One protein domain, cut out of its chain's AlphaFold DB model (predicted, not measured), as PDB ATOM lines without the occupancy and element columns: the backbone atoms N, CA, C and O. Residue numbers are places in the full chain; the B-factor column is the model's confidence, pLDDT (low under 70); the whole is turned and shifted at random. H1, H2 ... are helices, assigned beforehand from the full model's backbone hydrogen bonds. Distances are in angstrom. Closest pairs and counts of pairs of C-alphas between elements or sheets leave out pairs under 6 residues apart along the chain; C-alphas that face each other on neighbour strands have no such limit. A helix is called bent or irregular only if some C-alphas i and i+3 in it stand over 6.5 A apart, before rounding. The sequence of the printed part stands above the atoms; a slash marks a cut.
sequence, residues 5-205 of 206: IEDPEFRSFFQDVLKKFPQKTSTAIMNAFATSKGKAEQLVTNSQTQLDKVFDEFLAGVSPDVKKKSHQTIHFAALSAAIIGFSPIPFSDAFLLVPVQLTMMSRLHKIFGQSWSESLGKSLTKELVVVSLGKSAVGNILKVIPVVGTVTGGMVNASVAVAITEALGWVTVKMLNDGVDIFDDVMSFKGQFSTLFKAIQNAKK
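AT A GLANCE: This is residues 5 to 205 of the 206 residues of an uncharacterized protein of Enterococcus faecalis T2 (UniProt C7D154). A long helix, H7, runs through the middle of a rounded, all-helix body, and H2b, H3 and H4 run along it in a bundle of four, helices side by side. H1 packs on H3 and H4, on the side away from H7; H6 and H8 cross H7 on its opposite side, and H2a turns off from H2b to a corner of the body. The printed part has 201 residues with eight named helices, H1 to H8 in chain order, and no named strand. It is compact, with a radius of gyration of the C-alphas of 15.6 A and spans of 40 by 40 by 31 A.

IN THESE COORDINATES: H1, residues 8 to 18, begins at C-alpha 8 at (200.536, 153.575, 102.962). H2, residues 23 to 58, was assigned as one helix by its hydrogen bonds but is bent: C-alphas 35 and 38 are 8.1 A apart. Its arms are H2a, residues 23 to 35, and H2b, residues 38 to 58, 29.0 A long. H2b is irregular, with C-alphas 50 and 53 7.3 A apart, and has a kink of 54 degrees near residue 51. H3, residues 64 to 85, measures 30.8 A, and H4 holds residues 98 to 111. H5, residues 118 to 133, is only just irregular, with C-alphas 123 and 126 6.8 A apart. H6 holds residues 135 to 144. H7, residues 153 to 177, measures 36.5 A. H8, residues 186 to 203, measures 25.6 A and ends at C-alpha 203 at (167.467, 153.138, 106.535).

HOW THE PARTS SIT: H7 is the hub, touching six helices. It touches H3 at a shallow tilt of 26 degrees, opposite ways; the closest C-alphas, of Gly 85 and Ala 158, are 3.8 A apart. H3 and H4 form a hairpin at 10 degrees, closest at Ala 77 and Val 100, C-alphas 5.8 A apart. H2b touches H7 at a shallow tilt of 34 degrees, only just short of steep, with the C-alphas of Val 44 and Val 162 closest at 6.8 A. H8, with residues 189 to 197 alone, touches H7 at a steep tilt of 59 degrees, closest at Val 171 and Phe 193, C-alphas 6.1 A apart. H6 is about perpendicular to H7, at 83 degrees. H2a and H2b are about perpendicular, at 85 degrees. H1 and H7 are apart. Every O i to N i+4 pair is within hydrogen-bond range in H1, H2a, H3, H4, H7 and H8, against 14 of 17 in H2b, 10 of 12 in H5 and 4 of 6 in H6.

THE WHOLE: The farthest C-alphas, of Ser 115 and Thr 150, are 43.9 A apart. The printed part has no cut; the link from H3 to H4, 12 residues, is long. Mean pLDDT of the printed part is 81.6, and it is under 70 in 37 residues, among them 90 to 95 and 133 to 151.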
ATOM      1  N   ILE A   5     193.983 158.957 104.718       76.50
ATOM      2  CA  ILE A   5     194.677 159.433 103.507       76.50
ATOM      3  C   ILE A   5     196.207 159.324 103.639       76.50
ATOM      4  O   ILE A   5     196.935 159.344 102.636       76.50
ATOM      5  N   GLU A   6     196.724 159.226 104.857       81.88
ATOM      6  CA  GLU A   6     198.150 159.047 105.130       81.88
ATOM      7  C   GLU A   6     198.557 157.566 105.199       81.88
ATOM      8  O   GLU A   6     199.748 157.272 105.107       81.88
ATOM      9  N   ASP A   7     197.589 156.643 105.222       87.69
ATOM     10  CA  ASP A   7     197.819 155.199 105.206       87.69
ATOM     11  C   ASP A   7     198.608 154.775 103.939       87.69
ATOM     12  O   ASP A   7     198.170 155.020 102.803       87.69
ATOM     13  N   PRO A   8     199.774 154.116 104.086       89.94
ATOM     14  CA  PRO A   8     200.536 153.575 102.962       89.94
ATOM     15  C   PRO A   8     199.731 152.627 102.058       89.94
ATOM     16  O   PRO A   8     199.948 152.600 100.841       89.94
ATOM     17  N   GLU A   9     198.784 151.869 102.610       90.94
ATOM     18  CA  GLU A   9     197.917 150.964 101.857       90.94
ATOM     19  C   GLU A   9     196.903 151.729 101.003       90.94
ATOM     20  O   GLU A   9     196.691 151.364  99.837       90.94
ATOM     21  N   PHE A  10     196.353 152.832 101.528       93.50
ATOM     22  CA  PHE A  10     195.543 153.760 100.741       93.50
ATOM     23  C   PHE A  10     196.374 154.359  99.608       93.50
ATOM     24  O   PHE A  10     195.936 154.379  98.459       93.50
ATOM     25  N   ARG A  11     197.605 154.805  99.888       92.00
ATOM     26  CA  ARG A  11     198.497 155.362  98.857       92.00
ATOM     27  C   ARG A  11     198.792 154.356  97.757       92.00
ATOM     28  O   ARG A  11     198.724 154.717  96.583       92.00
ATOM     29  N   SER A  12     199.064 153.105  98.118       94.75
ATOM     30  CA  SER A  12     199.225 152.011  97.159       94.75
ATOM     31  C   SER A  12     197.959 151.813  96.322       94.75
ATOM     32  O   SER A  12     198.041 151.762  95.095       94.75
ATOM     33  N   PHE A  13     196.786 151.750  96.961       95.31
ATOM     34  CA  PHE A  13     195.502 151.627  96.269       95.31
ATOM     35  C   PHE A  13     195.290 152.767  95.271       95.31
ATOM     36  O   PHE A  13     195.018 152.539  94.093       95.31
ATOM     37  N   PHE A  14     195.458 154.001  95.736       94.62
ATOM     38  CA  PHE A  14     195.230 155.197  94.944       94.62
ATOM     39  C   PHE A  14     196.208 155.289  93.771       94.62
ATOM     40  O   PHE A  14     195.818 155.651  92.664       94.62
ATOM     41  N   GLN A  15     197.466 154.884  93.957       94.25
ATOM     42  CA  GLN A  15     198.433 154.788  92.864       94.25
ATOM     43  C   GLN A  15     198.045 153.735  91.821       94.25
ATOM     44  O   GLN A  15     198.171 153.999  90.624       94.25
ATOM     45  N   ASP A  16     197.562 152.563  92.236       95.00
ATOM     46  CA  ASP A  16     197.097 151.526  91.305       95.00
ATOM     47  C   ASP A  16     195.901 152.002  90.473       95.00
ATOM     48  O   ASP A  16     195.811 151.698  89.281       95.00
ATOM     49  N   VAL A  17     195.025 152.807  91.075       94.00
ATOM     50  CA  VAL A  17     193.938 153.501  90.377       94.00
ATOM     51  C   VAL A  17     194.490 154.522  89.379       94.00
ATOM     52  O   VAL A  17     194.117 154.495  88.209       94.00
ATOM     53  N   LEU A  18     195.405 155.401  89.800       92.31
ATOM     54  CA  LEU A  18     195.959 156.464  88.950       92.31
ATOM     55  C   LEU A  18     196.706 155.933  87.722       92.31
ATOM     56  O   LEU A  18     196.642 156.548  86.659       92.31
ATOM     57  N   LYS A  19     197.372 154.778  87.835       93.38
ATOM     58  CA  LYS A  19     198.059 154.113  86.711       93.38
ATOM     59  C   LYS A  19     197.108 153.664  85.598       93.38
ATOM     60  O   LYS A  19     197.553 153.429  84.480       93.38
ATOM     61  N   LYS A  20     195.813 153.522  85.893       90.81
ATOM     62  CA  LYS A  20     194.785 153.118  84.922       90.81
ATOM     63  C   LYS A  20     194.190 154.304  84.155       90.81
ATOM     64  O   LYS A  20     193.376 154.088  83.260       90.81
ATOM     65  N   PHE A  21     194.578 155.537  84.489       88.88
ATOM     66  CA  PHE A  21     194.111 156.749  83.823       88.88
ATOM     67  C   PHE A  21     195.140 157.315  82.837       88.88
ATOM     68  O   PHE A  21     196.346 157.172  83.044       88.88
ATOM     69  N   PRO A  22     194.689 158.029  81.786       89.81
ATOM     70  CA  PRO A  22     195.570 158.870  80.985       89.81
ATOM     71  C   PRO A  22     196.256 159.933  81.849       89.81
ATOM     72  O   PRO A  22     195.640 160.491  82.756       89.81
ATOM     73  N   GLN A  23     197.491 160.306  81.499       88.62
ATOM     74  CA  GLN A  23     198.316 161.218  82.302       88.62
ATOM     75  C   GLN A  23     197.614 162.538  82.660       88.62
ATOM     76  O   GLN A  23     197.700 163.001  83.794       88.62
ATOM     77  N   LYS A  24     196.879 163.135  81.712       88.31
ATOM     78  CA  LYS A  24     196.121 164.377  81.944       88.31
ATOM     79  C   LYS A  24     195.057 164.209  83.034       88.31
ATOM     80  O   LYS A  24     194.915 165.078  83.891       88.31
ATOM     81  N   THR A  25     194.343 163.085  83.013       88.38
ATOM     82  CA  THR A  25     193.315 162.738  83.999       88.38
ATOM     83  C   THR A  25     193.947 162.493  85.365       88.38
ATOM     84  O   THR A  25     193.487 163.062  86.350       88.38
ATOM     85  N   SER A  26     195.052 161.743  85.428       89.81
ATOM     86  CA  SER A  26     195.782 161.499  86.680       89.81
ATOM     87  C   SER A  26     196.273 162.798  87.319       89.81
ATOM     88  O   SER A  26     196.110 162.983  88.522       89.81
ATOM     89  N   THR A  27     196.790 163.746  86.531       90.31
ATOM     90  CA  THR A  27     197.185 165.073  87.032       90.31
ATOM     91  C   THR A  27     195.994 165.852  87.595       90.31
ATOM     92  O   THR A  27     196.091 166.424  88.680       90.31
ATOM     93  N   ALA A  28     194.853 165.857  86.901       90.00
ATOM     94  CA  ALA A  28     193.646 166.523  87.391       90.00
ATOM     95  C   ALA A  28     193.134 165.899  88.703       90.00
ATOM     96  O   ALA A  28     192.779 166.628  89.630       90.00
ATOM     97  N   ILE A  29     193.164 164.567  88.812       90.88
ATOM     98  CA  ILE A  29     192.807 163.838  90.036       90.88
ATOM     99  C   ILE A  29     193.792 164.158  91.167       90.88
ATOM    100  O   ILE A  29     193.363 164.372  92.294       90.88
ATOM    101  N   MET A  30     195.095 164.255  90.895       92.25
ATOM    102  CA  MET A  30     196.097 164.629  91.903       92.25
ATOM    103  C   MET A  30     195.924 166.068  92.409       92.25
ATOM    104  O   MET A  30     196.094 166.334  93.600       92.25
ATOM    105  N   ASN A  31     195.518 166.995  91.541       92.06
ATOM    106  CA  ASN A  31     195.174 168.359  91.953       92.06
ATOM    107  C   ASN A  31     193.900 168.381  92.813       92.06
ATOM    108  O   ASN A  31     193.838 169.075  93.833       92.06
ATOM    109  N   ALA A  32     192.893 167.586  92.437       89.31
ATOM    110  CA  ALA A  32     191.691 167.398  93.244       89.31
ATOM    111  C   ALA A  32     192.036 166.774  94.601       89.31
ATOM    112  O   ALA A  32     191.579 167.258  95.631       89.31
ATOM    113  N   PHE A  33     192.911 165.770  94.634       91.25
ATOM    114  CA  PHE A  33     193.408 165.141  95.854       91.25
ATOM    115  C   PHE A  33     194.014 166.174  96.812       91.25
ATOM    116  O   PHE A  33     193.611 166.259  97.972       91.25
ATOM    117  N   ALA A  34     194.931 167.013  96.319       90.44
ATOM    118  CA  ALA A  34     195.601 168.029  97.130       90.44
ATOM    119  C   ALA A  34     194.623 169.035  97.765       90.44
ATOM    120  O   ALA A  34     194.841 169.481  98.890       90.44
ATOM    121  N   THR A  35     193.539 169.368  97.064       89.44
ATOM    122  CA  THR A  35     192.577 170.406  97.472       89.44
ATOM    123  C   THR A  35     191.353 169.869  98.216       89.44
ATOM    124  O   THR A  35     190.715 170.614  98.960       89.44
ATOM    125  N   SER A  36     191.014 168.589  98.041       89.31
ATOM    126  CA  SER A  36     189.772 167.995  98.553       89.31
ATOM    127  C   SER A  36     189.967 166.901  99.597       89.31
ATOM    128  O   SER A  36     188.970 166.516 100.200       89.31
ATOM    129  N   LYS A  37     191.201 166.452  99.885       88.44
ATOM    130  CA  LYS A  37     191.490 165.342 100.816       88.44
ATOM    131  C   LYS A  37     190.660 165.361 102.109       88.44
ATOM    132  O   LYS A  37     189.944 164.408 102.385       88.44
ATOM    133  N   GLY A  38     190.640 166.488 102.825       87.94
ATOM    134  CA  GLY A  38     189.897 166.594 104.085       87.94
ATOM    135  C   GLY A  38     188.375 166.568 103.912       87.94
ATOM    136  O   GLY A  38     187.674 166.029 104.761       87.94
ATOM    137  N   LYS A  39     187.851 167.101 102.799       88.94
ATOM    138  CA  LYS A  39     186.416 167.019 102.472       88.94
ATOM    139  C   LYS A  39     186.024 165.606 102.045       88.94
ATOM    140  O   LYS A  39     184.924 165.167 102.360       88.94
ATOM    141  N   ALA A  40     186.910 164.914 101.333       90.06
ATOM    142  CA  ALA A  40     186.721 163.535 100.908       90.06
ATOM    143  C   ALA A  40     186.682 162.582 102.109       90.06
ATOM    144  O   ALA A  40     185.744 161.801 102.205       90.06
ATOM    145  N   GLU A  41     187.612 162.709 103.058       88.25
ATOM    146  CA  GLU A  41     187.594 161.926 104.305       88.25
ATOM    147  C   GLU A  41     186.318 162.177 105.101       88.25
ATOM    148  O   GLU A  41     185.584 161.241 105.389       88.25
ATOM    149  N   GLN A  42     185.987 163.447 105.369       86.81
ATOM    150  CA  GLN A  42     184.762 163.791 106.096       86.81
ATOM    151  C   GLN A  42     183.510 163.211 105.430       86.81
ATOM    152  O   GLN A  42     182.613 162.721 106.112       86.81
ATOM    153  N   LEU A  43     183.441 163.260 104.098       86.06
ATOM    154  CA  LEU A  43     182.326 162.705 103.346       86.06
ATOM    155  C   LEU A  43     182.231 161.182 103.493       86.06
ATOM    156  O   LEU A  43     181.137 160.676 103.741       86.06
ATOM    157  N   VAL A  44     183.344 160.460 103.350       86.44
ATOM    158  CA  VAL A  44     183.351 158.992 103.448       86.44
ATOM    159  C   VAL A  44     183.058 158.540 104.874       86.44
ATOM    160  O   VAL A  44     182.188 157.697 105.055       86.44
ATOM    161  N   THR A  45     183.674 159.146 105.893       83.88
ATOM    162  CA  THR A  45     183.385 158.823 107.301       83.88
ATOM    163  C   THR A  45     181.899 159.015 107.625       83.88
ATOM    164  O   THR A  45     181.275 158.149 108.240       83.88
ATOM    165  N   ASN A  46     181.303 160.119 107.156       78.75
ATOM    166  CA  ASN A  46     179.875 160.380 107.341       78.75
ATOM    167  C   ASN A  46     178.989 159.374 106.590       78.75
ATOM    168  O   ASN A  46     177.921 159.025 107.088       78.75
ATOM    169  N   SER A  47     179.409 158.924 105.402       75.44
ATOM    170  CA  SER A  47     178.707 157.884 104.637       75.44
ATOM    171  C   SER A  47     178.724 156.553 105.387       75.44
ATOM    172  O   SER A  47     177.671 155.963 105.613       75.44
ATOM    173  N   GLN A  48     179.891 156.126 105.869       72.44
ATOM    174  CA  GLN A  48     180.063 154.837 106.540       72.44
ATOM    175  C   GLN A  48     179.221 154.712 107.798       72.44
ATOM    176  O   GLN A  48     178.408 153.800 107.893       72.44
ATOM    177  N   THR A  49     179.276 155.707 108.686       69.50
ATOM    178  CA  THR A  49     178.491 155.669 109.935       69.50
ATOM    179  C   THR A  49     176.987 155.483 109.675       69.50
ATOM    180  O   THR A  49     176.276 154.883 110.482       69.50
ATOM    181  N   GLN A  50     176.484 155.985 108.543       69.19
ATOM    182  CA  GLN A  50     175.078 155.854 108.156       69.19
ATOM    183  C   GLN A  50     174.741 154.486 107.550       69.19
ATOM    184  O   GLN A  50     173.589 154.055 107.617       69.19
ATOM    185  N   LEU A  51     175.713 153.812 106.936       70.56
ATOM    186  CA  LEU A  51     175.496 152.592 106.160       70.56
ATOM    187  C   LEU A  51     176.012 151.320 106.843       70.56
ATOM    188  O   LEU A  51     175.558 150.235 106.481       70.56
ATOM    189  N   ASP A  52     176.864 151.436 107.862       69.81
ATOM    190  CA  ASP A  52     177.478 150.310 108.580       69.81
ATOM    191  C   ASP A  52     176.445 149.282 109.044       69.81
ATOM    192  O   ASP A  52     176.625 148.087 108.840       69.81
ATOM    193  N   LYS A  53     175.296 149.726 109.567       70.94
ATOM    194  CA  LYS A  53     174.221 148.813 109.997       70.94
ATOM    195  C   LYS A  53     173.607 148.016 108.844       70.94
ATOM    196  O   LYS A  53     173.259 146.855 109.024       70.94
ATOM    197  N   VAL A  54     173.454 148.641 107.675       72.62
ATOM    198  CA  VAL A  54     172.907 147.985 106.478       72.62
ATOM    199  C   VAL A  54     173.909 146.967 105.943       72.62
ATOM    200  O   VAL A  54     173.528 145.869 105.541       72.62
ATOM    201  N   PHE A  55     175.195 147.316 105.959       73.81
ATOM    202  CA  PHE A  55     176.262 146.438 105.492       73.81
ATOM    203  C   PHE A  55     176.539 145.289 106.460       73.81
ATOM    204  O   PHE A  55     176.753 144.169 106.011       73.81
ATOM    205  N   ASP A  56     176.447 145.515 107.769       74.25
ATOM    206  CA  ASP A  56     176.589 144.472 108.785       74.25
ATOM    207  C   ASP A  56     175.572 143.342 108.603       74.25
ATOM    208  O   ASP A  56     175.942 142.171 108.682       74.25
ATOM    209  N   GLU A  57     174.318 143.685 108.303       73.69
ATOM    210  CA  GLU A  57     173.263 142.714 108.000       73.69
ATOM    211  C   GLU A  57     173.539 141.970 106.684       73.69
ATOM    212  O   GLU A  57     173.342 140.758 106.589       73.69
ATOM    213  N   PHE A  58     174.063 142.675 105.677       69.12
ATOM    214  CA  PHE A  58     174.403 142.095 104.374       69.12
ATOM    215  C   PHE A  58     175.617 141.155 104.417       69.12
ATOM    216  O   PHE A  58     175.787 140.346 103.506       69.12
ATOM    217  N   LEU A  59     176.450 141.265 105.455       71.38
ATOM    218  CA  LEU A  59     177.685 140.502 105.648       71.38
ATOM    219  C   LEU A  59     177.610 139.487 106.793       71.38
ATOM    220  O   LEU A  59     178.644 139.034 107.297       71.38
ATOM    221  N   ALA A  60     176.402 139.121 107.215       77.19
ATOM    222  CA  ALA A  60     176.219 138.020 108.146       77.19
ATOM    223  C   ALA A  60     176.917 136.755 107.604       77.19
ATOM    224  O   ALA A  60     176.642 136.308 106.494       77.19
ATOM    225  N   GLY A  61     177.844 136.194 108.385       77.06
ATOM    226  CA  GLY A  61     178.610 134.998 108.010       77.06
ATOM    227  C   GLY A  61     180.030 135.252 107.493       77.06
ATOM    228  O   GLY A  61     180.805 134.302 107.415       77.06
ATOM    229  N   VAL A  62     180.423 136.503 107.224       83.50
ATOM    230  CA  VAL A  62     181.814 136.842 106.875       83.50
ATOM    231  C   VAL A  62     182.694 136.827 108.132       83.50
ATOM    232  O   VAL A  62     182.322 137.390 109.164       83.50
ATOM    233  N   SER A  63     183.887 136.225 108.056       86.56
ATOM    234  CA  SER A  63     184.819 136.208 109.193       86.56
ATOM    235  C   SER A  63     185.286 137.626 109.574       86.56
ATOM    236  O   SER A  63     185.426 138.481 108.693       86.56
ATOM    237  N   PRO A  64     185.573 137.909 110.862       86.69
ATOM    238  CA  PRO A  64     185.958 139.254 111.305       86.69
ATOM    239  C   PRO A  64     187.169 139.835 110.560       86.69
ATOM    240  O   PRO A  64     187.169 141.011 110.197       86.69
ATOM    241  N   ASP A  65     188.176 139.004 110.275       89.12
ATOM    242  CA  ASP A  65     189.389 139.429 109.569       89.12
ATOM    243  C   ASP A  65     189.121 139.785 108.103       89.12
ATOM    244  O   ASP A  65     189.623 140.797 107.605       89.12
ATOM    245  N   VAL A  66     188.314 138.972 107.412       90.56
ATOM    246  CA  VAL A  66     187.901 139.242 106.027       90.56
ATOM    247  C   VAL A  66     187.049 140.502 105.989       90.56
ATOM    248  O   VAL A  66     187.335 141.402 105.203       90.56
ATOM    249  N   LYS A  67     186.083 140.628 106.904       88.25
ATOM    250  CA  LYS A  67     185.221 141.807 107.024       88.25
ATOM    251  C   LYS A  67     186.037 143.086 107.209       88.25
ATOM    252  O   LYS A  67     185.805 144.053 106.487       88.25
ATOM    253  N   LYS A  68     187.035 143.081 108.100       89.44
ATOM    254  CA  LYS A  68     187.922 144.232 108.334       89.44
ATOM    255  C   LYS A  68     188.707 144.625 107.076       89.44
ATOM    256  O   LYS A  68     188.684 145.791 106.684       89.44
ATOM    257  N   LYS A  69     189.363 143.665 106.414       92.81
ATOM    258  CA  LYS A  69     190.153 143.921 105.190       92.81
ATOM    259  C   LYS A  69     189.281 144.384 104.021       92.81
ATOM    260  O   LYS A  69     189.677 145.265 103.253       92.81
ATOM    261  N   SER A  70     188.091 143.804 103.887       92.81
ATOM    262  CA  SER A  70     187.105 144.213 102.889       92.81
ATOM    263  C   SER A  70     186.609 145.630 103.147       92.81
ATOM    264  O   SER A  70     186.630 146.435 102.220       92.81
ATOM    265  N   HIS A  71     186.258 145.963 104.393       90.25
ATOM    266  CA  HIS A  71     185.850 147.315 104.776       90.25
ATOM    267  C   HIS A  71     186.927 148.345 104.430       90.25
ATOM    268  O   HIS A  71     186.637 149.340 103.776       90.25
ATOM    269  N   GLN A  72     188.185 148.079 104.789       91.44
ATOM    270  CA  GLN A  72     189.308 148.969 104.486       91.44
ATOM    271  C   GLN A  72     189.504 149.155 102.970       91.44
ATOM    272  O   GLN A  72     189.645 150.274 102.483       91.44
ATOM    273  N   THR A  73     189.425 148.071 102.190       95.12
ATOM    274  CA  THR A  73     189.522 148.134 100.719       95.12
ATOM    275  C   THR A  73     188.390 148.960 100.102       95.12
ATOM    276  O   THR A  73     188.628 149.751  99.187       95.12
ATOM    277  N   ILE A  74     187.162 148.790 100.597       93.31
ATOM    278  CA  ILE A  74     185.987 149.542 100.138       93.31
ATOM    279  C   ILE A  74     186.099 151.009 100.550       93.31
ATOM    280  O   ILE A  74     185.825 151.882  99.731       93.31
ATOM    281  N   HIS A  75     186.581 151.287 101.762       92.00
ATOM    282  CA  HIS A  75     186.843 152.642 102.235       92.00
ATOM    283  C   HIS A  75     187.848 153.355 101.319       92.00
ATOM    284  O   HIS A  75     187.578 154.453 100.836       92.00
ATOM    285  N   PHE A  76     188.979 152.724 100.989       95.38
ATOM    286  CA  PHE A  76     189.971 153.310 100.078       95.38
ATOM    287  C   PHE A  76     189.400 153.594  98.689       95.38
ATOM    288  O   PHE A  76     189.716 154.620  98.075       95.38
ATOM    289  N   ALA A  77     188.534 152.710  98.196       95.44
ATOM    290  CA  ALA A  77     187.826 152.913  96.945       95.44
ATOM    291  C   ALA A  77     186.854 154.098  97.032       95.44
ATOM    292  O   ALA A  77     186.891 154.976  96.171       95.44
ATOM    293  N   ALA A  78     186.038 154.168  98.084       93.12
ATOM    294  CA  ALA A  78     185.107 155.263  98.335       93.12
ATOM    295  C   ALA A  78     185.833 156.610  98.448       93.12
ATOM    296  O   ALA A  78     185.432 157.588  97.822       93.12
ATOM    297  N   LEU A  79     186.962 156.641  99.153       94.00
ATOM    298  CA  LEU A  79     187.803 157.823  99.299       94.00
ATOM    299  C   LEU A  79     188.387 158.278  97.964       94.00
ATOM    300  O   LEU A  79     188.276 159.450  97.595       94.00
ATOM    301  N   SER A  80     188.919 157.339  97.181       94.81
ATOM    302  CA  SER A  80     189.388 157.601  95.816       94.81
ATOM    303  C   SER A  80     188.264 158.142  94.925       94.81
ATOM    304  O   SER A  80     188.469 159.093  94.171       94.81
ATOM    305  N   ALA A  81     187.059 157.576  95.036       92.69
ATOM    306  CA  ALA A  81     185.877 158.006  94.299       92.69
ATOM    307  C   ALA A  81     185.412 159.411  94.715       92.69
ATOM    308  O   ALA A  81     185.064 160.213  93.848       92.69
ATOM    309  N   ALA A  82     185.467 159.747  96.007       92.25
ATOM    310  CA  ALA A  82     185.182 161.089  96.514       92.25
ATOM    311  C   ALA A  82     186.151 162.122  95.926       92.25
ATOM    312  O   ALA A  82     185.719 163.146  95.399       92.25
ATOM    313  N   ILE A  83     187.456 161.830  95.954       92.69
ATOM    314  CA  ILE A  83     188.502 162.685  95.376       92.69
ATOM    315  C   ILE A  83     188.250 162.929  93.882       92.69
ATOM    316  O   ILE A  83     188.332 164.063  93.410       92.69
ATOM    317  N   ILE A  84     187.898 161.878  93.137       91.19
ATOM    318  CA  ILE A  84     187.540 161.983  91.718       91.19
ATOM    319  C   ILE A  84     186.260 162.807  91.534       91.19
ATOM    320  O   ILE A  84     186.208 163.651  90.643       91.19
ATOM    321  N   GLY A  85     185.246 162.627  92.380       89.19
ATOM    322  CA  GLY A  85     184.002 163.398  92.314       89.19
ATOM    323  C   GLY A  85     184.175 164.885  92.642       89.19
ATOM    324  O   GLY A  85     183.432 165.712  92.116       89.19
ATOM    325  N   PHE A  86     185.182 165.243  93.443       89.56
ATOM    326  CA  PHE A  86     185.590 166.635  93.663       89.56
ATOM    327  C   PHE A  86     186.447 167.212  92.535       89.56
ATOM    328  O   PHE A  86     186.670 168.425  92.501       89.56
ATOM    329  N   SER A  87     186.941 166.377  91.620       87.00
ATOM    330  CA  SER A  87     187.705 166.857  90.476       87.00
ATOM    331  C   SER A  87     186.813 167.660  89.518       87.00
ATOM    332  O   SER A  87     185.607 167.419  89.434       87.00
ATOM    333  N   PRO A  88     187.383 168.601  88.748       79.06
ATOM    334  CA  PRO A  88     186.634 169.354  87.744       79.06
ATOM    335  C   PRO A  88     186.258 168.507  86.516       79.06
ATOM    336  O   PRO A  88     185.741 169.047  85.540       79.06
ATOM    337  N   ILE A  89     186.555 167.203  86.522       80.81
ATOM    338  CA  ILE A  89     186.281 166.323  85.394       80.81
ATOM    339  C   ILE A  89     184.772 166.019  85.371       80.81
ATOM    340  O   ILE A  89     184.219 165.602  86.394       80.81
ATOM    341  N   PRO A  90     184.083 166.210  84.231       68.81
ATOM    342  CA  PRO A  90     182.658 165.935  84.133       68.81
ATOM    343  C   PRO A  90     182.348 164.479  84.475       68.81
ATOM    344  O   PRO A  90     182.833 163.549  83.837       68.81
ATOM    345  N   PHE A  91     181.468 164.266  85.452       62.81
ATOM    346  CA  PHE A  91     181.021 162.918  85.812       62.81
ATOM    347  C   PHE A  91     180.262 162.224  84.658       62.81
ATOM    348  O   PHE A  91     180.188 160.999  84.599       62.81
ATOM    349  N   SER A  92     179.754 163.010  83.698       57.66
ATOM    350  CA  SER A  92     179.189 162.531  82.431       57.66
ATOM    351  C   SER A  92     180.178 161.736  81.577       57.66
ATOM    352  O   SER A  92     179.732 160.943  80.752       57.66
ATOM    353  N   ASP A  93     181.487 161.889  81.804       57.56
ATOM    354  CA  ASP A  93     182.535 161.143  81.098       57.56
ATOM    355  C   ASP A  93     182.749 159.730  81.653       57.56
ATOM    356  O   ASP A  93     183.684 159.056  81.232       57.56
ATOM    357  N   ALA A  94     181.846 159.255  82.523       53.12
ATOM    358  CA  ALA A  94     181.399 157.865  82.658       53.12
ATOM    359  C   ALA A  94     182.381 156.802  83.187       53.12
ATOM    360  O   ALA A  94     182.011 155.904  83.943       53.12
ATOM    361  N   PHE A  95     183.640 156.895  82.800       69.00
ATOM    362  CA  PHE A  95     184.671 155.890  82.984       69.00
ATOM    363  C   PHE A  95     185.588 156.206  84.163       69.00
ATOM    364  O   PHE A  95     186.507 155.446  84.436       69.00
ATOM    365  N   LEU A  96     185.355 157.306  84.888       81.38
ATOM    366  CA  LEU A  96     186.257 157.748  85.955       81.38
ATOM    367  C   LEU A  96     186.143 156.931  87.241       81.38
ATOM    368  O   LEU A  96     187.092 156.886  88.010       81.38
ATOM    369  N   LEU A  97     185.018 156.267  87.498       88.56
ATOM    370  CA  LEU A  97     184.915 155.383  88.664       88.56
ATOM    371  C   LEU A  97     185.263 153.936  88.347       88.56
ATOM    372  O   LEU A  97     185.635 153.189  89.248       88.56
ATOM    373  N   VAL A  98     185.214 153.543  87.073       89.94
ATOM    374  CA  VAL A  98     185.459 152.157  86.667       89.94
ATOM    375  C   VAL A  98     186.844 151.672  87.127       89.94
ATOM    376  O   VAL A  98     186.910 150.609  87.743       89.94
ATOM    377  N   PRO A  99     187.953 152.419  86.946       92.06
ATOM    378  CA  PRO A  99     189.252 151.996  87.462       92.06
ATOM    379  C   PRO A  99     189.307 151.827  88.981       92.06
ATOM    380  O   PRO A  99     189.978 150.910  89.459       92.06
ATOM    381  N   VAL A 100     188.590 152.668  89.734       94.56
ATOM    382  CA  VAL A 100     188.474 152.554  91.197       94.56
ATOM    383  C   VAL A 100     187.756 151.258  91.554       94.56
ATOM    384  O   VAL A 100     188.284 150.439  92.306       94.56
ATOM    385  N   GLN A 101     186.588 151.039  90.952       92.75
ATOM    386  CA  GLN A 101     185.723 149.893  91.214       92.75
ATOM    387  C   GLN A 101     186.394 148.572  90.814       92.75
ATOM    388  O   GLN A 101     186.380 147.623  91.590       92.75
ATOM    389  N   LEU A 102     187.074 148.512  89.665       93.38
ATOM    390  CA  LEU A 102     187.814 147.318  89.239       93.38
ATOM    391  C   LEU A 102     189.017 147.022  90.143       93.38
ATOM    392  O   LEU A 102     189.290 145.860  90.441       93.38
ATOM    393  N   THR A 103     189.741 148.051  90.594       95.81
ATOM    394  CA  THR A 103     190.857 147.873  91.544       95.81
ATOM    395  C   THR A 103     190.350 147.345  92.884       95.81
ATOM    396  O   THR A 103     190.925 146.402  93.428       95.81
ATOM    397  N   MET A 104     189.239 147.899  93.376       96.81
ATOM    398  CA  MET A 104     188.541 147.433  94.573       96.81
ATOM    399  C   MET A 104     188.125 145.967  94.437       96.81
ATOM    400  O   MET A 104     188.536 145.146  95.253       96.81
ATOM    401  N   MET A 105     187.383 145.613  93.382       93.88
ATOM    402  CA  MET A 105     186.920 144.241  93.155       93.88
ATOM    403  C   MET A 105     188.089 143.258  93.056       93.88
ATOM    404  O   MET A 105     188.036 142.198  93.674       93.88
ATOM    405  N   SER A 106     189.175 143.624  92.368       94.50
ATOM    406  CA  SER A 106     190.381 142.793  92.278       94.50
ATOM    407  C   SER A 106     191.007 142.502  93.645       94.50
ATOM    408  O   SER A 106     191.379 141.362  93.926       94.50
ATOM    409  N   ARG A 107     191.114 143.512  94.519       95.88
ATOM    410  CA  ARG A 107     191.645 143.332  95.880       95.88
ATOM    411  C   ARG A 107     190.687 142.530  96.761       95.88
ATOM    412  O   ARG A 107     191.152 141.667  97.500       95.88
ATOM    413  N   LEU A 108     189.375 142.737  96.627       95.06
ATOM    414  CA  LEU A 108     188.363 141.934  97.319       95.06
ATOM    415  C   LEU A 108     188.445 140.454  96.924       95.06
ATOM    416  O   LEU A 108     188.511 139.612  97.811       95.06
ATOM    417  N   HIS A 109     188.559 140.120  95.634       93.12
ATOM    418  CA  HIS A 109     188.723 138.723  95.198       93.12
ATOM    419  C   HIS A 109     189.945 138.073  95.855       93.12
ATOM    420  O   HIS A 109     189.837 136.985  96.415       93.12
ATOM    421  N   LYS A 110     191.082 138.781  95.893       93.69
ATOM    422  CA  LYS A 110     192.297 138.295  96.564       93.69
ATOM    423  C   LYS A 110     192.100 138.057  98.062       93.69
ATOM    424  O   LYS A 110     192.622 137.076  98.578       93.69
ATOM    425  N   ILE A 111     191.357 138.924  98.759       94.50
ATOM    426  CA  ILE A 111     191.037 138.746 100.189       94.50
ATOM    427  C   ILE A 111     190.243 137.452 100.417       94.50
ATOM    428  O   ILE A 111     190.496 136.750 101.391       94.50
ATOM    429  N   PHE A 112     189.334 137.119  99.499       91.81
ATOM    430  CA  PHE A 112     188.534 135.890  99.528       91.81
ATOM    431  C   PHE A 112     189.254 134.664  98.933       91.81
ATOM    432  O   PHE A 112     188.647 133.607  98.791       91.81
ATOM    433  N   GLY A 113     190.537 134.781  98.568       90.00
ATOM    434  CA  GLY A 113     191.301 133.693  97.944       90.00
ATOM    435  C   GLY A 113     190.868 133.354  96.511       90.00
ATOM    436  O   GLY A 113     191.285 132.331  95.974       90.00
ATOM    437  N   GLN A 114     190.055 134.205  95.886       88.69
ATOM    438  CA  GLN A 114     189.554 134.039  94.525       88.69
ATOM    439  C   GLN A 114     190.502 134.678  93.503       88.69
ATOM    440  O   GLN A 114     191.164 135.690  93.764       88.69
ATOM    441  N   SER A 115     190.559 134.092  92.308       85.75
ATOM    442  CA  SER A 115     191.369 134.634  91.215       85.75
ATOM    443  C   SER A 115     190.717 135.876  90.596       85.75
ATOM    444  O   SER A 115     189.496 135.984  90.521       85.75
ATOM    445  N   TRP A 116     191.536 136.821  90.131       87.38
ATOM    446  CA  TRP A 116     191.080 137.976  89.359       87.38
ATOM    447  C   TRP A 116     191.828 138.022  88.031       87.38
ATOM    448  O   TRP A 116     193.056 138.133  88.018       87.38
ATOM    449  N   SER A 117     191.095 137.973  86.921       86.62
ATOM    450  CA  SER A 117     191.658 138.053  85.573       86.62
ATOM    451  C   SER A 117     191.366 139.404  84.917       86.62
ATOM    452  O   SER A 117     190.386 140.089  85.218       86.62
ATOM    453  N   GLU A 118     192.212 139.808  83.969       84.12
ATOM    454  CA  GLU A 118     191.943 141.010  83.172       84.12
ATOM    455  C   GLU A 118     190.686 140.865  82.307       84.12
ATOM    456  O   GLU A 118     189.985 141.852  82.075       84.12
ATOM    457  N   SER A 119     190.378 139.652  81.837       83.56
ATOM    458  CA  SER A 119     189.158 139.364  81.077       83.56
ATOM    459  C   SER A 119     187.903 139.565  81.924       83.56
ATOM    460  O   SER A 119     186.941 140.163  81.431       83.56
ATOM    461  N   LEU A 120     187.931 139.164  83.200       80.81
ATOM    462  CA  LEU A 120     186.856 139.437  84.156       80.81
ATOM    463  C   LEU A 120     186.652 140.949  84.310       80.81
ATOM    464  O   LEU A 120     185.553 141.455  84.094       80.81
ATOM    465  N   GLY A 121     187.731 141.697  84.559       84.25
ATOM    466  CA  GLY A 121     187.647 143.156  84.686       84.25
ATOM    467  C   GLY A 121     187.114 143.858  83.426       84.25
ATOM    468  O   GLY A 121     186.281 144.764  83.517       84.25
ATOM    469  N   LYS A 122     187.534 143.417  82.233       84.38
ATOM    470  CA  LYS A 122     187.024 143.942  80.952       84.38
ATOM    471  C   LYS A 122     185.535 143.651  80.766       84.38
ATOM    472  O   LYS A 122     184.807 144.520  80.292       84.38
ATOM    473  N   SER A 123     185.078 142.469  81.166       82.50
ATOM    474  CA  SER A 123     183.676 142.064  81.020       82.50
ATOM    475  C   SER A 123     182.751 142.863  81.939       82.50
ATOM    476  O   SER A 123     181.694 143.318  81.509       82.50
ATOM    477  N   LEU A 124     183.199 143.142  83.166       82.56
ATOM    478  CA  LEU A 124     182.444 143.918  84.155       82.56
ATOM    479  C   LEU A 124     182.377 145.418  83.841       82.56
ATOM    480  O   LEU A 124     181.504 146.120  84.343       82.56
ATOM    481  N   THR A 125     183.269 145.924  82.986       84.69
ATOM    482  CA  THR A 125     183.374 147.360  82.689       84.69
ATOM    483  C   THR A 125     182.047 147.954  82.210       84.69
ATOM    484  O   THR A 125     181.663 149.028  82.665       84.69
ATOM    485  N   LYS A 126     181.311 147.259  81.332       80.81
ATOM    486  CA  LYS A 126     180.020 147.749  80.819       80.81
ATOM    487  C   LYS A 126     178.967 147.864  81.921       80.81
ATOM    488  O   LYS A 126     178.285 148.880  81.998       80.81
ATOM    489  N   GLU A 127     178.865 146.858  82.784       79.12
ATOM    490  CA  GLU A 127     177.895 146.857  83.882       79.12
ATOM    491  C   GLU A 127     178.210 147.936  84.916       79.12
ATOM    492  O   GLU A 127     177.319 148.670  85.343       79.12
ATOM    493  N   LEU A 128     179.488 148.118  85.249       81.69
ATOM    494  CA  LEU A 128     179.927 149.181  86.152       81.69
ATOM    495  C   LEU A 128     179.561 150.572  85.627       81.69
ATOM    496  O   LEU A 128     179.103 151.417  86.396       81.69
ATOM    497  N   VAL A 129     179.700 150.804  84.319       79.06
ATOM    498  CA  VAL A 129     179.269 152.049  83.662       79.06
ATOM    499  C   VAL A 129     177.753 152.227  83.784       79.06
ATOM    500  O   VAL A 129     177.289 153.297  84.174       79.06
ATOM    501  N   VAL A 130     176.973 151.180  83.503       76.25
ATOM    502  CA  VAL A 130     175.503 151.220  83.593       76.25
ATOM    503  C   VAL A 130     175.039 151.515  85.020       76.25
ATOM    504  O   VAL A 130     174.167 152.365  85.216       76.25
ATOM    505  N   VAL A 131     175.625 150.859  86.021       73.50
ATOM    506  CA  VAL A 131     175.281 151.072  87.433       73.50
ATOM    507  C   VAL A 131     175.714 152.460  87.905       73.50
ATOM    508  O   VAL A 131     174.948 153.136  88.590       73.50
ATOM    509  N   SER A 132     176.898 152.919  87.494       70.12
ATOM    510  CA  SER A 132     177.451 154.198  87.951       70.12
ATOM    511  C   SER A 132     176.772 155.422  87.330       70.12
ATOM    512  O   SER A 132     176.781 156.498  87.924       70.12
ATOM    513  N   LEU A 133     176.175 155.278  86.143       66.69
ATOM    514  CA  LEU A 133     175.652 156.404  85.353       66.69
ATOM    515  C   LEU A 133     174.181 156.287  84.998       66.69
ATOM    516  O   LEU A 133     173.627 157.187  84.358       66.69
ATOM    517  N   GLY A 134     173.529 155.192  85.377       69.19
ATOM    518  CA  GLY A 134     172.097 155.056  85.196       69.19
ATOM    519  C   GLY A 134     171.407 156.262  85.827       69.19
ATOM    520  O   GLY A 134     171.482 156.449  87.040       69.19
ATOM    521  N   LYS A 135     170.724 157.087  85.022       63.75
ATOM    522  CA  LYS A 135     170.016 158.291  85.507       63.75
ATOM    523  C   LYS A 135     169.106 157.974  86.700       63.75
ATOM    524  O   LYS A 135     169.010 158.761  87.636       63.75
ATOM    525  N   SER A 136     168.498 156.787  86.688       63.97
ATOM    526  CA  SER A 136     167.682 156.262  87.784       63.97
ATOM    527  C   SER A 136     168.489 155.956  89.049       63.97
ATOM    528  O   SER A 136     167.994 156.208  90.143       63.97
ATOM    529  N   ALA A 137     169.717 155.441  88.926       64.31
ATOM    530  CA  ALA A 137     170.610 155.224  90.061       64.31
ATOM    531  C   ALA A 137     171.022 156.573  90.656       64.31
ATOM    532  O   ALA A 137     170.723 156.828  91.819       64.31
ATOM    533  N   VAL A 138     171.580 157.481  89.848       65.50
ATOM    534  CA  VAL A 138     172.024 158.814  90.298       65.50
ATOM    535  C   VAL A 138     170.882 159.584  90.964       65.50
ATOM    536  O   VAL A 138     171.020 160.032  92.099       65.50
ATOM    537  N   GLY A 139     169.714 159.670  90.320       65.62
ATOM    538  CA  GLY A 139     168.550 160.370  90.871       65.62
ATOM    539  C   GLY A 139     168.028 159.770  92.179       65.62
ATOM    540  O   GLY A 139     167.484 160.485  93.019       65.62
ATOM    541  N   ASN A 140     168.207 158.467  92.386       65.88
ATOM    542  CA  ASN A 140     167.839 157.812  93.631       65.88
ATOM    543  C   ASN A 140     168.919 157.930  94.714       65.88
ATOM    544  O   ASN A 140     168.569 157.999  95.890       65.88
ATOM    545  N   ILE A 141     170.198 157.975  94.331       66.44
ATOM    546  CA  ILE A 141     171.345 158.183  95.225       66.44
ATOM    547  C   ILE A 141     171.295 159.595  95.820       66.44
ATOM    548  O   ILE A 141     171.452 159.778  97.024       66.44
ATOM    549  N   LEU A 142     170.945 160.594  95.007       65.94
ATOM    550  CA  LEU A 142     170.733 161.968  95.477       65.94
ATOM    551  C   LEU A 142     169.657 162.076  96.567       65.94
ATOM    552  O   LEU A 142     169.722 162.968  97.405       65.94
ATOM    553  N   LYS A 143     168.679 161.162  96.592       65.00
ATOM    554  CA  LYS A 143     167.643 161.136  97.638       65.00
ATOM    555  C   LYS A 143     168.159 160.556  98.955       65.00
ATOM    556  O   LYS A 143     167.640 160.913 100.015       65.00
ATOM    557  N   VAL A 144     169.162 159.677  98.916       59.91
ATOM    558  CA  VAL A 144     169.749 159.066 100.122       59.91
ATOM    559  C   VAL A 144     170.875 159.884 100.714       59.91
ATOM    560  O   VAL A 144     170.954 159.968 101.931       59.91
ATOM    561  N   ILE A 145     171.646 160.612  99.920       62.16
ATOM    562  CA  ILE A 145     172.699 161.465 100.473       62.16
ATOM    563  C   ILE A 145     172.061 162.635 101.247       62.16
ATOM    564  O   ILE A 145     171.257 163.381 100.682       62.16
ATOM    565  N   PRO A 146     172.335 162.800 102.553       53.03
ATOM    566  CA  PRO A 146     171.960 164.005 103.276       53.03
ATOM    567  C   PRO A 146     172.876 165.141 102.811       53.03
ATOM    568  O   PRO A 146     174.055 165.183 103.148       53.03
ATOM    569  N   VAL A 147     172.349 166.053 101.997       54.97
ATOM    570  CA  VAL A 147     173.126 167.211 101.556       54.97
ATOM    571  C   VAL A 147     173.047 168.286 102.641       54.97
ATOM    572  O   VAL A 147     172.069 169.023 102.724       54.97
ATOM    573  N   VAL A 148     174.051 168.336 103.515       46.00
ATOM    574  CA  VAL A 148     174.159 169.339 104.586       46.00
ATOM    575  C   VAL A 148     175.048 170.493 104.106       46.00
ATOM    576  O   VAL A 148     176.182 170.270 103.689       46.00
ATOM    577  N   GLY A 149     174.550 171.734 104.171       52.00
ATOM    578  CA  GLY A 149     175.311 172.954 103.851       52.00
ATOM    579  C   GLY A 149     175.267 173.399 102.380       52.00
ATOM    580  O   GLY A 149     174.375 173.018 101.622       52.00
ATOM    581  N   THR A 150     176.217 174.250 101.972       51.28
ATOM    582  CA  THR A 150     176.286 174.802 100.606       51.28
ATOM    583  C   THR A 150     176.609 173.708  99.593       51.28
ATOM    584  O   THR A 150     177.741 173.227  99.495       51.28
ATOM    585  N   VAL A 151     175.600 173.333  98.813       61.88
ATOM    586  CA  VAL A 151     175.679 172.291  97.790       61.88
ATOM    587  C   VAL A 151     176.482 172.794  96.595       61.88
ATOM    588  O   VAL A 151     175.956 173.463  95.711       61.88
ATOM    589  N   THR A 152     177.777 172.484  96.558       70.12
ATOM    590  CA  THR A 152     178.575 172.670  95.341       70.12
ATOM    591  C   THR A 152     178.427 171.449  94.435       70.12
ATOM    592  O   THR A 152     178.248 170.330  94.922       70.12
ATOM    593  N   GLY A 153     178.544 171.638  93.117       70.75
ATOM    594  CA  GLY A 153     178.472 170.527  92.156       70.75
ATOM    595  C   GLY A 153     179.469 169.397  92.457       70.75
ATOM    596  O   GLY A 153     179.126 168.227  92.323       70.75
ATOM    597  N   GLY A 154     180.663 169.730  92.968       81.50
ATOM    598  CA  GLY A 154     181.670 168.742  93.369       81.50
ATOM    599  C   GLY A 154     181.256 167.892  94.575       81.50
ATOM    600  O   GLY A 154     181.492 166.690  94.580       81.50
ATOM    601  N   MET A 155     180.577 168.473  95.571       83.94
ATOM    602  CA  MET A 155     180.093 167.709  96.730       83.94
ATOM    603  C   MET A 155     178.999 166.717  96.338       83.94
ATOM    604  O   MET A 155     178.988 165.588  96.823       83.94
ATOM    605  N   VAL A 156     178.110 167.116  95.426       80.25
ATOM    606  CA  VAL A 156     177.074 166.229  94.886       80.25
ATOM    607  C   VAL A 156     177.708 165.052  94.148       80.25
ATOM    608  O   VAL A 156     177.399 163.902  94.459       80.25
ATOM    609  N   ASN A 157     178.636 165.329  93.231       83.81
ATOM    610  CA  ASN A 157     179.327 164.297  92.462       83.81
ATOM    611  C   ASN A 157     180.119 163.344  93.365       83.81
ATOM    612  O   ASN A 157     179.989 162.131  93.225       83.81
ATOM    613  N   ALA A 158     180.889 163.875  94.318       88.00
ATOM    614  CA  ALA A 158     181.646 163.073  95.278       88.00
ATOM    615  C   ALA A 158     180.733 162.173  96.114       88.00
ATOM    616  O   ALA A 158     181.014 160.990  96.268       88.00
ATOM    617  N   SER A 159     179.606 162.695  96.593       84.06
ATOM    618  CA  SER A 159     178.676 161.912  97.412       84.06
ATOM    619  C   SER A 159     178.034 160.778  96.613       84.06
ATOM    620  O   SER A 159     177.931 159.652  97.097       84.06
ATOM    621  N   VAL A 160     177.640 161.055  95.366       82.56
ATOM    622  CA  VAL A 160     177.116 160.032  94.449       82.56
ATOM    623  C   VAL A 160     178.179 158.967  94.173       82.56
ATOM    624  O   VAL A 160     177.885 157.773  94.236       82.56
ATOM    625  N   ALA A 161     179.417 159.392  93.921       87.81
ATOM    626  CA  ALA A 161     180.544 158.507  93.658       87.81
ATOM    627  C   ALA A 161     180.855 157.575  94.840       87.81
ATOM    628  O   ALA A 161     181.055 156.377  94.628       87.81
ATOM    629  N   VAL A 162     180.851 158.108  96.066       88.62
ATOM    630  CA  VAL A 162     181.025 157.345  97.314       88.62
ATOM    631  C   VAL A 162     179.932 156.294  97.445       88.62
ATOM    632  O   VAL A 162     180.240 155.108  97.492       88.62
ATOM    633  N   ALA A 163     178.662 156.704  97.389       84.25
ATOM    634  CA  ALA A 163     177.534 155.801  97.607       84.25
ATOM    635  C   ALA A 163     177.501 154.630  96.605       84.25
ATOM    636  O   ALA A 163     177.239 153.491  96.989       84.25
ATOM    637  N   ILE A 164     177.790 154.889  95.322       83.94
ATOM    638  CA  ILE A 164     177.873 153.831  94.299       83.94
ATOM    639  C   ILE A 164     179.031 152.888  94.603       83.94
ATOM    640  O   ILE A 164     178.863 151.672  94.551       83.94
ATOM    641  N   THR A 165     180.205 153.443  94.896       89.75
ATOM    642  CA  THR A 165     181.425 152.655  95.100       89.75
ATOM    643  C   THR A 165     181.310 151.767  96.331       89.75
ATOM    644  O   THR A 165     181.637 150.585  96.246       89.75
ATOM    645  N   GLU A 166     180.769 152.289  97.433       88.62
ATOM    646  CA  GLU A 166     180.492 151.497  98.632       88.62
ATOM    647  C   GLU A 166     179.493 150.384  98.325       88.62
ATOM    648  O   GLU A 166     179.801 149.215  98.543       88.62
ATOM    649  N   ALA A 167     178.338 150.706  97.735       85.38
ATOM    650  CA  ALA A 167     177.324 149.703  97.415       85.38
ATOM    651  C   ALA A 167     177.871 148.573  96.521       85.38
ATOM    652  O   ALA A 167     177.621 147.398  96.789       85.38
ATOM    653  N   LEU A 168     178.656 148.905  95.492       88.06
ATOM    654  CA  LEU A 168     179.316 147.913  94.637       88.06
ATOM    655  C   LEU A 168     180.316 147.054  95.418       88.06
ATOM    656  O   LEU A 168     180.374 145.839  95.218       88.06
ATOM    657  N   GLY A 169     181.094 147.674  96.305       90.75
ATOM    658  CA  GLY A 169     182.044 146.987  97.171       90.75
ATOM    659  C   GLY A 169     181.358 145.950  98.047       90.75
ATOM    660  O   GLY A 169     181.749 144.786  98.047       90.75
ATOM    661  N   TRP A 170     180.281 146.339  98.721       88.31
ATOM    662  CA  TRP A 170     179.562 145.453  99.633       88.31
ATOM    663  C   TRP A 170     178.807 144.330  98.927       88.31
ATOM    664  O   TRP A 170     178.837 143.197  99.403       88.31
ATOM    665  N   VAL A 171     178.211 144.591  97.758       87.12
ATOM    666  CA  VAL A 171     177.654 143.517  96.914       87.12
ATOM    667  C   VAL A 171     178.746 142.538  96.493       87.12
ATOM    668  O   VAL A 171     178.541 141.333  96.568       87.12
ATOM    669  N   THR A 172     179.922 143.039  96.105       89.69
ATOM    670  CA  THR A 172     181.059 142.183  95.731       89.69
ATOM    671  C   THR A 172     181.470 141.279  96.894       89.69
ATOM    672  O   THR A 172     181.631 140.080  96.698       89.69
ATOM    673  N   VAL A 173     181.602 141.826  98.109       90.75
ATOM    674  CA  VAL A 173     181.930 141.043  99.317       90.75
ATOM    675  C   VAL A 173     180.876 139.973  99.576       90.75
ATOM    676  O   VAL A 173     181.237 138.825  99.818       90.75
ATOM    677  N   LYS A 174     179.589 140.324  99.498       87.06
ATOM    678  CA  LYS A 174     178.513 139.357  99.713       87.06
ATOM    679  C   LYS A 174     178.547 138.232  98.681       87.06
ATOM    680  O   LYS A 174     178.509 137.071  99.060       87.06
ATOM    681  N   MET A 175     178.660 138.551  97.393       86.31
ATOM    682  CA  MET A 175     178.699 137.529  96.342       86.31
ATOM    683  C   MET A 175     179.904 136.598  96.493       86.31
ATOM    684  O   MET A 175     179.747 135.386  96.384       86.31
ATOM    685  N   LEU A 176     181.078 137.143  96.833       89.12
ATOM    686  CA  LEU A 176     182.268 136.341  97.127       89.12
ATOM    687  C   LEU A 176     182.080 135.438  98.353       89.12
ATOM    688  O   LEU A 176     182.529 134.295  98.339       89.12
ATOM    689  N   ASN A 177     181.414 135.935  99.396       88.31
ATOM    690  CA  ASN A 177     181.099 135.154 100.591       88.31
ATOM    691  C   ASN A 177     180.103 134.023 100.305       88.31
ATOM    692  O   ASN A 177     180.278 132.911 100.795       88.31
ATOM    693  N   ASP A 178     179.091 134.300  99.485       85.62
ATOM    694  CA  ASP A 178     178.059 133.337  99.098       85.62
ATOM    695  C   ASP A 178     178.566 132.332  98.040       85.62
ATOM    696  O   ASP A 178     177.851 131.400  97.676       85.62
ATOM    697  N   GLY A 179     179.792 132.512  97.528       82.56
ATOM    698  CA  GLY A 179     180.369 131.695  96.459       82.56
ATOM    699  C   GLY A 179     179.706 131.908  95.093       82.56
ATOM    700  O   GLY A 179     179.837 131.059  94.213       82.56
ATOM    701  N   VAL A 180     178.981 133.015  94.915       78.19
ATOM    702  CA  VAL A 180     178.297 133.367  93.667       78.19
ATOM    703  C   VAL A 180     179.279 134.072  92.741       78.19
ATOM    704  O   VAL A 180     179.831 135.118  93.091       78.19
ATOM    705  N   ASP A 181     179.458 133.538  91.535       72.12
ATOM    706  CA  ASP A 181     180.263 134.205  90.521       72.12
ATOM    707  C   ASP A 181     179.516 135.436  89.974       72.12
ATOM    708  O   ASP A 181     178.403 135.354  89.450       72.12
ATOM    709  N   ILE A 182     180.149 136.605  90.104       70.56
ATOM    710  CA  ILE A 182     179.641 137.887  89.598       70.56
ATOM    711  C   ILE A 182     179.498 137.857  88.069       70.56
ATOM    712  O   ILE A 182     178.662 138.574  87.514       70.56
ATOM    713  N   PHE A 183     180.307 137.042  87.389       64.69
ATOM    714  CA  PHE A 183     180.296 136.882  85.941       64.69
ATOM    715  C   PHE A 183     179.136 136.013  85.456       64.69
ATOM    716  O   PHE A 183     178.426 136.417  84.534       64.69
ATOM    717  N   ASP A 184     178.929 134.854  86.082       64.62
ATOM    718  CA  ASP A 184     177.886 133.914  85.656       64.62
ATOM    719  C   ASP A 184     176.485 134.435  85.975       64.62
ATOM    720  O   ASP A 184     175.518 134.082  85.298       64.62
ATOM    721  N   ASP A 185     176.376 135.326  86.964       65.75
ATOM    722  CA  ASP A 185     175.096 135.854  87.398       65.75
ATOM    723  C   ASP A 185     175.081 137.384  87.526       65.75
ATOM    724  O   ASP A 185     174.852 137.979  88.584       65.75
ATOM    725  N   VAL A 186     175.265 138.051  86.382       64.62
ATOM    726  CA  VAL A 186     175.061 139.505  86.239       64.62
ATOM    727  C   VAL A 186     173.656 139.926  86.700       64.62
ATOM    728  O   VAL A 186     173.472 141.029  87.228       64.62
ATOM    729  N   MET A 187     172.648 139.054  86.549       67.12
ATOM    730  CA  MET A 187     171.304 139.319  87.070       67.12
ATOM    731  C   MET A 187     171.288 139.336  88.598       67.12
ATOM    732  O   MET A 187     170.695 140.252  89.173       67.12
ATOM    733  N   SER A 188     171.981 138.407  89.255       73.81
ATOM    734  CA  SER A 188     172.182 138.427  90.704       73.81
ATOM    735  C   SER A 188     172.977 139.635  91.148       73.81
ATOM    736  O   SER A 188     172.562 140.276  92.107       73.81
ATOM    737  N   PHE A 189     174.037 140.035  90.443       74.19
ATOM    738  CA  PHE A 189     174.767 141.260  90.781       74.19
ATOM    739  C   PHE A 189     173.838 142.480  90.778       74.19
ATOM    740  O   PHE A 189     173.744 143.217  91.763       74.19
ATOM    741  N   LYS A 190     173.063 142.655  89.704       74.19
ATOM    742  CA  LYS A 190     172.088 143.748  89.588       74.19
ATOM    743  C   LYS A 190     170.961 143.638  90.620       74.19
ATOM    744  O   LYS A 190     170.513 144.657  91.152       74.19
ATOM    745  N   GLY A 191     170.502 142.424  90.917       77.31
ATOM    746  CA  GLY A 191     169.465 142.135  91.907       77.31
ATOM    747  C   GLY A 191     169.920 142.431  93.335       77.31
ATOM    748  O   GLY A 191     169.223 143.135  94.071       77.31
ATOM    749  N   GLN A 192     171.112 141.971  93.713       78.44
ATOM    750  CA  GLN A 192     171.736 142.248  95.004       78.44
ATOM    751  C   GLN A 192     172.044 143.735  95.158       78.44
ATOM    752  O   GLN A 192     171.715 144.305  96.195       78.44
ATOM    753  N   PHE A 193     172.555 144.388  94.111       77.38
ATOM    754  CA  PHE A 193     172.747 145.837  94.098       77.38
ATOM    755  C   PHE A 193     171.431 146.581  94.310       77.38
ATOM    756  O   PHE A 193     171.351 147.450  95.171       77.38
ATOM    757  N   SER A 194     170.365 146.219  93.589       78.44
ATOM    758  CA  SER A 194     169.045 146.832  93.786       78.44
ATOM    759  C   SER A 194     168.508 146.608  95.201       78.44
ATOM    760  O   SER A 194     167.919 147.521  95.779       78.44
ATOM    761  N   THR A 195     168.713 145.416  95.759       82.12
ATOM    762  CA  THR A 195     168.265 145.048  97.108       82.12
ATOM    763  C   THR A 195     169.001 145.856  98.168       82.12
ATOM    764  O   THR A 195     168.355 146.516  98.983       82.12
ATOM    765  N   LEU A 196     170.334 145.880  98.107       77.81
ATOM    766  CA  LEU A 196     171.173 146.676  98.995       77.81
ATOM    767  C   LEU A 196     170.802 148.153  98.898       77.81
ATOM    768  O   LEU A 196     170.562 148.821  99.898       77.81
ATOM    769  N   PHE A 197     170.677 148.654  97.676       76.12
ATOM    770  CA  PHE A 197     170.363 150.047  97.439       76.12
ATOM    771  C   PHE A 197     168.987 150.441  98.005       76.12
ATOM    772  O   PHE A 197     168.846 151.499  98.618       76.12
ATOM    773  N   LYS A 198     167.972 149.576  97.884       78.06
ATOM    774  CA  LYS A 198     166.669 149.771  98.545       78.06
ATOM    775  C   LYS A 198     166.783 149.740 100.073       78.06
ATOM    776  O   LYS A 198     166.111 150.529 100.733       78.06
ATOM    777  N   ALA A 199     167.621 148.869 100.634       78.25
ATOM    778  CA  ALA A 199     167.861 148.820 102.077       78.25
ATOM    779  C   ALA A 199     168.469 150.140 102.583       78.25
ATOM    780  O   ALA A 199     167.944 150.731 103.527       78.25
ATOM    781  N   ILE A 200     169.465 150.675 101.869       74.00
ATOM    782  CA  ILE A 200     170.056 151.999 102.127       74.00
ATOM    783  C   ILE A 200     168.990 153.109 102.061       74.00
ATOM    784  O   ILE A 200     168.928 153.973 102.934       74.00
ATOM    785  N   GLN A 201     168.098 153.076 101.063       72.00
ATOM    786  CA  GLN A 201     166.991 154.038 100.958       72.00
ATOM    787  C   GLN A 201     166.025 154.001 102.139       72.00
ATOM    788  O   GLN A 201     165.512 155.046 102.547       72.00
ATOM    789  N   ASN A 202     165.755 152.813 102.668       73.31
ATOM    790  CA  ASN A 202     164.824 152.636 103.772       73.31
ATOM    791  C   ASN A 202     165.446 153.002 105.123       73.31
ATOM    792  O   ASN A 202     164.734 153.542 105.965       73.31
ATOM    793  N   ALA A 203     166.751 152.782 105.309       68.00
ATOM    794  CA  ALA A 203     167.467 153.138 106.535       68.00
ATOM    795  C   ALA A 203     167.395 154.641 106.864       68.00
ATOM    796  O   ALA A 203     167.361 155.001 108.032       68.00
ATOM    797  N   LYS A 204     167.283 155.512 105.851       60.25
ATOM    798  CA  LYS A 204     167.123 156.969 106.022       60.25
ATOM    799  C   LYS A 204     165.688 157.423 106.335       60.25
ATOM    800  O   LYS A 204     165.480 158.544 106.786       60.25
ATOM    801  N   LYS A 205     164.674 156.614 106.001       54.44
ATOM    802  CA  LYS A 205     163.253 156.979 106.191       54.44
ATOM    803  C   LYS A 205     162.751 156.741 107.622       54.44
ATOM    804  O   LYS A 205     161.620 157.126 107.910       54.44
TER     805      LYS A 205